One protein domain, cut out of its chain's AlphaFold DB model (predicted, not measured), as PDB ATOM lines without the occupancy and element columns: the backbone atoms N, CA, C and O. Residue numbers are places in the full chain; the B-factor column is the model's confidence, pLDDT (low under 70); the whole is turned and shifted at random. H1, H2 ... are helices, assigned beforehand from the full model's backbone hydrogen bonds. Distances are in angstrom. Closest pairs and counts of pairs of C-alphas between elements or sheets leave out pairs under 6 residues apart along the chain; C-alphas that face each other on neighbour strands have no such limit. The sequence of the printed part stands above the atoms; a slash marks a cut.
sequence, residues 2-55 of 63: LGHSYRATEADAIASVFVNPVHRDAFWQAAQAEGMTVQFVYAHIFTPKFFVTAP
ATOM      1  N   LEU A   2     188.167 178.624 136.153       48.03
ATOM      2  CA  LEU A   2     187.315 179.812 135.929       48.03
ATOM      3  C   LEU A   2     187.282 180.333 134.478       48.03
ATOM      4  O   LEU A   2     186.221 180.715 133.995       48.03
ATOM      5  N   GLY A   3     188.408 180.283 133.761       54.41
ATOM      6  CA  GLY A   3     188.495 180.759 132.374       54.41
ATOM      7  C   GLY A   3     187.651 179.973 131.363       54.41
ATOM      8  O   GLY A   3     187.576 180.375 130.210       54.41
ATOM      9  N   HIS A   4     187.002 178.870 131.750       61.03
ATOM     10  CA  HIS A   4     186.121 178.114 130.855       61.03
ATOM     11  C   HIS A   4     184.657 178.565 130.913       61.03
ATOM     12  O   HIS A   4     183.940 178.308 129.952       61.03
ATOM     13  N   SER A   5     184.237 179.263 131.974       67.31
ATOM     14  CA  SER A   5     182.824 179.599 132.219       67.31
ATOM     15  C   SER A   5     182.413 180.995 131.747       67.31
ATOM     16  O   SER A   5     181.223 181.250 131.602       67.31
ATOM     17  N   TYR A   6     183.368 181.898 131.513       78.00
ATOM     18  CA  TYR A   6     183.100 183.251 131.019       78.00
ATOM     19  C   TYR A   6     184.081 183.637 129.913       78.00
ATOM     20  O   TYR A   6     185.178 183.082 129.801       78.00
ATOM     21  N   ARG A   7     183.676 184.585 129.070       86.94
ATOM     22  CA  ARG A   7     184.466 185.100 127.949       86.94
ATOM     23  C   ARG A   7     184.422 186.618 127.984       86.94
ATOM     24  O   ARG A   7     183.371 187.192 128.252       86.94
ATOM     25  N   ALA A   8     185.578 187.242 127.779       86.25
ATOM     26  CA  ALA A   8     185.701 188.695 127.841       86.25
ATOM     27  C   ALA A   8     185.159 189.371 126.575       86.25
ATOM     28  O   ALA A   8     184.721 190.516 126.633       86.25
ATOM     29  N   THR A   9     185.186 188.662 125.442       90.56
ATOM     30  CA  THR A   9     184.756 189.183 124.146       90.56
ATOM     31  C   THR A   9     183.741 188.261 123.483       90.56
ATOM     32  O   THR A   9     183.693 187.056 123.749       90.56
ATOM     33  N   GLU A  10     182.950 188.834 122.580       92.06
ATOM     34  CA  GLU A  10     182.039 188.082 121.718       92.06
ATOM     35  C   GLU A  10     182.798 187.072 120.849       92.06
ATOM     36  O   GLU A  10     182.390 185.917 120.753       92.06
ATOM     37  N   ALA A  11     183.948 187.462 120.291       92.44
ATOM     38  CA  ALA A  11     184.775 186.571 119.482       92.44
ATOM     39  C   ALA A  11     185.232 185.332 120.269       92.44
ATOM     40  O   ALA A  11     185.152 184.216 119.757       92.44
ATOM     41  N   ASP A  12     185.639 185.501 121.532       91.00
ATOM     42  CA  ASP A  12     186.039 184.380 122.388       91.00
ATOM     43  C   ASP A  12     184.839 183.508 122.798       91.00
ATOM     44  O   ASP A  12     184.984 182.295 122.982       91.00
ATOM     45  N   ALA A  13     183.651 184.108 122.943       91.12
ATOM     46  CA  ALA A  13     182.398 183.386 123.174       91.12
ATOM     47  C   ALA A  13     182.029 182.514 121.973       91.12
ATOM     48  O   ALA A  13     181.867 181.302 122.128       91.12
ATOM     49  N   ILE A  14     182.011 183.091 120.776       93.12
ATOM     50  CA  ILE A  14     181.737 182.382 119.523       93.12
ATOM     51  C   ILE A  14     182.781 181.281 119.303       93.12
ATOM     52  O   ILE A  14     182.423 180.129 119.061       93.12
ATOM     53  N   ALA A  15     184.073 181.584 119.455       92.94
ATOM     54  CA  ALA A  15     185.151 180.614 119.264       92.94
ATOM     55  C   ALA A  15     185.109 179.450 120.266       92.94
ATOM     56  O   ALA A  15     185.600 178.364 119.957       92.94
ATOM     57  N   SER A  16     184.510 179.649 121.445       90.50
ATOM     58  CA  SER A  16     184.330 178.577 122.428       90.50
ATOM     59  C   SER A  16     183.270 177.549 122.037       90.50
ATOM     60  O   SER A  16     183.370 176.400 122.458       90.50
ATOM     61  N   VAL A  17     182.291 177.951 121.224       90.44
ATOM     62  CA  VAL A  17     181.238 177.074 120.694       90.44
ATOM     63  C   VAL A  17     181.676 176.488 119.349       90.44
ATOM     64  O   VAL A  17     181.575 175.284 119.120       90.44
ATOM     65  N   PHE A  18     182.237 177.324 118.474       93.31
ATOM     66  CA  PHE A  18     182.661 176.966 117.122       93.31
ATOM     67  C   PHE A  18     184.188 176.869 117.036       93.31
ATOM     68  O   PHE A  18     184.898 177.802 116.637       93.31
ATOM     69  N   VAL A  19     184.694 175.697 117.421       90.12
ATOM     70  CA  VAL A  19     186.134 175.434 117.561       90.12
ATOM     71  C   VAL A  19     186.863 175.462 116.213       90.12
ATOM     72  O   VAL A  19     188.008 175.904 116.162       90.12
ATOM     73  N   ASN A  20     186.212 175.057 115.113       93.19
ATOM     74  CA  ASN A  20     186.816 175.077 113.777       93.19
ATOM     75  C   ASN A  20     186.951 176.523 113.256       93.19
ATOM     76  O   ASN A  20     185.936 177.127 112.905       93.19
ATOM     77  N   PRO A  21     188.174 177.078 113.151       91.88
ATOM     78  CA  PRO A  21     188.367 178.473 112.770       91.88
ATOM     79  C   PRO A  21     188.028 178.755 111.304       91.88
ATOM     80  O   PRO A  21     187.660 179.878 110.987       91.88
ATOM     81  N   VAL A  22     188.123 177.759 110.416       95.44
ATOM     82  CA  VAL A  22     187.916 177.938 108.967       95.44
ATOM     83  C   VAL A  22     186.440 178.159 108.635       95.44
ATOM     84  O   VAL A  22     186.113 178.898 107.713       95.44
ATOM     85  N   HIS A  23     185.543 177.533 109.396       94.44
ATOM     86  CA  HIS A  23     184.099 177.583 109.152       94.44
ATOM     87  C   HIS A  23     183.325 178.330 110.245       94.44
ATOM     88  O   HIS A  23     182.096 178.344 110.223       94.44
ATOM     89  N   ARG A  24     184.028 178.956 111.197       95.38
ATOM     90  CA  ARG A  24     183.434 179.616 112.366       95.38
ATOM     91  C   ARG A  24     182.367 180.632 111.986       95.38
ATOM     92  O   ARG A  24     181.273 180.579 112.533       95.38
ATOM     93  N   ASP A  25     182.675 181.510 111.041       94.69
ATOM     94  CA  ASP A  25     181.765 182.590 110.659       94.69
ATOM     95  C   ASP A  25     180.500 182.046 109.990       94.69
ATOM     96  O   ASP A  25     179.399 182.498 110.293       94.69
ATOM     97  N   ALA A  26     180.638 181.019 109.146       96.56
ATOM     98  CA  ALA A  26     179.499 180.364 108.505       96.56
ATOM     99  C   ALA A  26     178.594 179.663 109.532       96.56
ATOM    100  O   ALA A  26     177.371 179.784 109.467       96.56
ATOM    101  N   PHE A  27     179.182 178.966 110.511       96.25
ATOM    102  CA  PHE A  27     178.418 178.344 111.593       96.25
ATOM    103  C   PHE A  27     177.752 179.374 112.500       96.25
ATOM    104  O   PHE A  27     176.608 179.178 112.904       96.25
ATOM    105  N   TRP A  28     178.431 180.487 112.779       96.38
ATOM    106  CA  TRP A  28     177.856 181.557 113.577       96.38
ATOM    107  C   TRP A  28     176.672 182.219 112.872       96.38
ATOM    108  O   TRP A  28     175.624 182.384 113.486       96.38
ATOM    109  N   GLN A  29     176.785 182.518 111.576       96.62
ATOM    110  CA  GLN A  29     175.678 183.074 110.792       96.62
ATOM    111  C   GLN A  29     174.457 182.146 110.754       96.62
ATOM    112  O   GLN A  29     173.330 182.614 110.909       96.62
ATOM    113  N   ALA A  30     174.667 180.836 110.591       97.25
ATOM    114  CA  ALA A  30     173.580 179.861 110.647       97.25
ATOM    115  C   ALA A  30     172.903 179.851 112.029       97.25
ATOM    116  O   ALA A  30     171.684 179.961 112.121       97.25
ATOM    117  N   ALA A  31     173.691 179.829 113.107       95.88
ATOM    118  CA  ALA A  31     173.167 179.866 114.470       95.88
ATOM    119  C   ALA A  31     172.426 181.179 114.788       95.88
ATOM    120  O   ALA A  31     171.407 181.164 115.477       95.88
ATOM    121  N   GLN A  32     172.889 182.316 114.260       96.44
ATOM    122  CA  GLN A  32     172.182 183.593 114.379       96.44
ATOM    123  C   GLN A  32     170.821 183.565 113.678       96.44
ATOM    124  O   GLN A  32     169.848 184.078 114.228       96.44
ATOM    125  N   ALA A  33     170.727 182.942 112.500       97.12
ATOM    126  CA  ALA A  33     169.453 182.769 111.797       97.12
ATOM    127  C   ALA A  33     168.463 181.892 112.587       97.12
ATOM    128  O   ALA A  33     167.253 182.088 112.495       97.12
ATOM    129  N   GLU A  34     168.974 180.978 113.412       96.81
ATOM    130  CA  GLU A  34     168.198 180.163 114.356       96.81
ATOM    131  C   GLU A  34     167.878 180.895 115.678       96.81
ATOM    132  O   GLU A  34     167.202 180.348 116.548       96.81
ATOM    133  N   GLY A  35     168.322 182.149 115.832       96.31
ATOM    134  CA  GLY A  35     168.027 183.007 116.982       96.31
ATOM    135  C   GLY A  35     169.100 183.022 118.073       96.31
ATOM    136  O   GLY A  35     168.874 183.595 119.142       96.31
ATOM    137  N   MET A  36     170.271 182.426 117.840       94.69
ATOM    138  CA  MET A  36     171.387 182.498 118.782       94.69
ATOM    139  C   MET A  36     171.962 183.919 118.836       94.69
ATOM    140  O   MET A  36     172.187 184.561 117.812       94.69
ATOM    141  N   THR A  37     172.233 184.416 120.043       93.81
ATOM    142  CA  THR A  37     172.803 185.753 120.263       93.81
ATOM    143  C   THR A  37     173.886 185.712 121.336       93.81
ATOM    144  O   THR A  37     173.927 184.795 122.157       93.81
ATOM    145  N   VAL A  38     174.763 186.717 121.334       92.06
ATOM    146  CA  VAL A  38     175.718 186.960 122.418       92.06
ATOM    147  C   VAL A  38     175.235 188.152 123.233       92.06
ATOM    148  O   VAL A  38     174.891 189.195 122.682       92.06
ATOM    149  N   GLN A  39     175.208 187.996 124.555       90.25
ATOM    150  CA  GLN A  39     174.863 189.062 125.487       90.25
ATOM    151  C   GLN A  39     175.986 189.253 126.497       90.25
ATOM    152  O   GLN A  39     176.513 188.291 127.058       90.25
ATOM    153  N   PHE A  40     176.330 190.511 126.750       88.31
ATOM    154  CA  PHE A  40     177.278 190.868 127.792       88.31
ATOM    155  C   PHE A  40     176.551 190.953 129.130       88.31
ATOM    156  O   PHE A  40     175.581 191.697 129.277       88.31
ATOM    157  N   VAL A  41     177.036 190.195 130.110       85.56
ATOM    158  CA  VAL A  41     176.513 190.199 131.478       85.56
ATOM    159  C   VAL A  41     177.579 190.700 132.440       85.56
ATOM    160  O   VAL A  41     178.768 190.429 132.272       85.56
ATOM    161  N   TYR A  42     177.149 191.412 133.477       83.06
ATOM    162  CA  TYR A  42     178.019 191.740 134.597       83.06
ATOM    163  C   TYR A  42     178.000 190.586 135.601       83.06
ATOM    164  O   TYR A  42     176.937 190.202 136.085       83.06
ATOM    165  N   ALA A  43     179.170 190.037 135.923       79.00
ATOM    166  CA  ALA A  43     179.306 188.956 136.891       79.00
ATOM    167  C   ALA A  43     180.388 189.294 137.918       79.00
ATOM    168  O   ALA A  43     181.484 189.727 137.564       79.00
ATOM    169  N   HIS A  44     180.095 189.053 139.195       81.44
ATOM    170  CA  HIS A  44     181.098 189.132 140.250       81.44
ATOM    171  C   HIS A  44     181.730 187.751 140.435       81.44
ATOM    172  O   HIS A  44     181.087 186.820 140.917       81.44
ATOM    173  N   ILE A  45     182.985 187.605 140.008       76.19
ATOM    174  CA  ILE A  45     183.708 186.335 140.085       76.19
ATOM    175  C   ILE A  45     184.539 186.311 141.365       76.19
ATOM    176  O   ILE A  45     185.471 187.095 141.529       76.19
ATOM    177  N   PHE A  46     184.233 185.368 142.254       80.94
ATOM    178  CA  PHE A  46     185.028 185.134 143.454       80.94
ATOM    179  C   PHE A  46     186.247 184.272 143.125       80.94
ATOM    180  O   PHE A  46     186.122 183.165 142.596       80.94
ATOM    181  N   THR A  47     187.439 184.758 143.464       76.62
ATOM    182  CA  THR A  47     188.659 183.952 143.371       76.62
ATOM    183  C   THR A  47     188.615 182.847 144.432       76.62
ATOM    184  O   THR A  47     188.454 183.158 145.617       76.62
ATOM    185  N   PRO A  48     188.759 181.562 144.056       79.25
ATOM    186  CA  PRO A  48     188.757 180.478 145.026       79.25
ATOM    187  C   PRO A  48     189.945 180.618 145.981       79.25
ATOM    188  O   PRO A  48     191.079 180.832 145.553       79.25
ATOM    189  N   LYS A  49     189.680 180.474 147.283       83.50
ATOM    190  CA  LYS A  49     190.718 180.290 148.301       83.50
ATOM    191  C   LYS A  49     190.934 178.796 148.500       83.50
ATOM    192  O   LYS A  49     189.986 178.074 148.793       83.50
ATOM    193  N   PHE A  50     192.171 178.351 148.338       82.06
ATOM    194  CA  PHE A  50     192.552 176.963 148.568       82.06
ATOM    195  C   PHE A  50     193.106 176.826 149.984       82.06
ATOM    196  O   PHE A  50     193.934 177.631 150.405       82.06
ATOM    197  N   PHE A  51     192.650 175.807 150.708       83.88
ATOM    198  CA  PHE A  51     193.200 175.434 152.005       83.88
ATOM    199  C   PHE A  51     194.011 174.156 151.826       83.88
ATOM    200  O   PHE A  51     193.527 173.199 151.222       83.88
ATOM    201  N   VAL A  52     195.242 174.148 152.333       78.00
ATOM    202  CA  VAL A  52     196.048 172.931 152.403       78.00
ATOM    203  C   VAL A  52     195.717 172.257 153.725       78.00
ATOM    204  O   VAL A  52     196.091 172.749 154.787       78.00
ATOM    205  N   THR A  53     195.001 171.140 153.673       75.06
ATOM    206  CA  THR A  53     194.948 170.203 154.794       75.06
ATOM    207  C   THR A  53     196.299 169.501 154.819       75.06
ATOM    208  O   THR A  53     196.555 168.616 154.005       75.06
ATOM    209  N   ALA A  54     197.208 169.935 155.693       70.94
ATOM    210  CA  ALA A  54     198.381 169.124 155.985       70.94
ATOM    211  C   ALA A  54     197.886 167.762 156.512       70.94
ATOM    212  O   ALA A  54     196.978 167.750 157.352       70.94
ATOM    213  N   PRO A  55     198.423 166.620 156.046       62.28
ATOM    214  CA  PRO A  55     198.265 165.390 156.805       62.28
ATOM    215  C   PRO A  55     198.882 165.646 158.184       62.28
ATOM    216  O   PRO A  55     199.994 166.163 158.279       62.28
TER     217      PRO A  55
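Overview. This is residues 2 to 55 of the 63 residues of an uncharacterized protein of Agrobacterium vitis (UniProt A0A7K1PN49). There is little regular structure here: two short helices, H1 and then H2, make a corner at one end of a rod, and a long tail with no named element runs back past H1 and far beyond it. Residues 49 to 55 of this tail stick out at the other end. The printed part has 54 residues, 18 of them in the two named helices, with no named strand; the class is all helix. The whole is extended, with a radius of gyration of the C-alphas of 16.6 A and spans of 54 by 25 by 16 A.

Along the chain. H1 is residues 10 to 17, 11.1 A long from C-alpha 10 at (182.039, 188.082, 121.718). H2 is residues 24 to 33, 14.3 A long, ending with C-alpha 33 at (169.453, 182.769, 111.797). Residues 34 to 55 hold no named element.

Arrangement. H1 and H2 only just touch, with 3 pairs of C-alphas within 8 A, the closest being those of Ile 14 and Trp 28 at 7.1 A. Their lines stand about perpendicular, at 86 degrees. In H1 and H2 every O i to N i+4 pair is within hydrogen-bond range.

Size, cuts and confidence. The C-alphas of Ala 33 and Pro 55, the two farthest apart, are 56.2 A apart. The link from H1 to H2 is short, and the printed part has no cut. Residues 2 to 5 and residue 55 have pLDDT under 70.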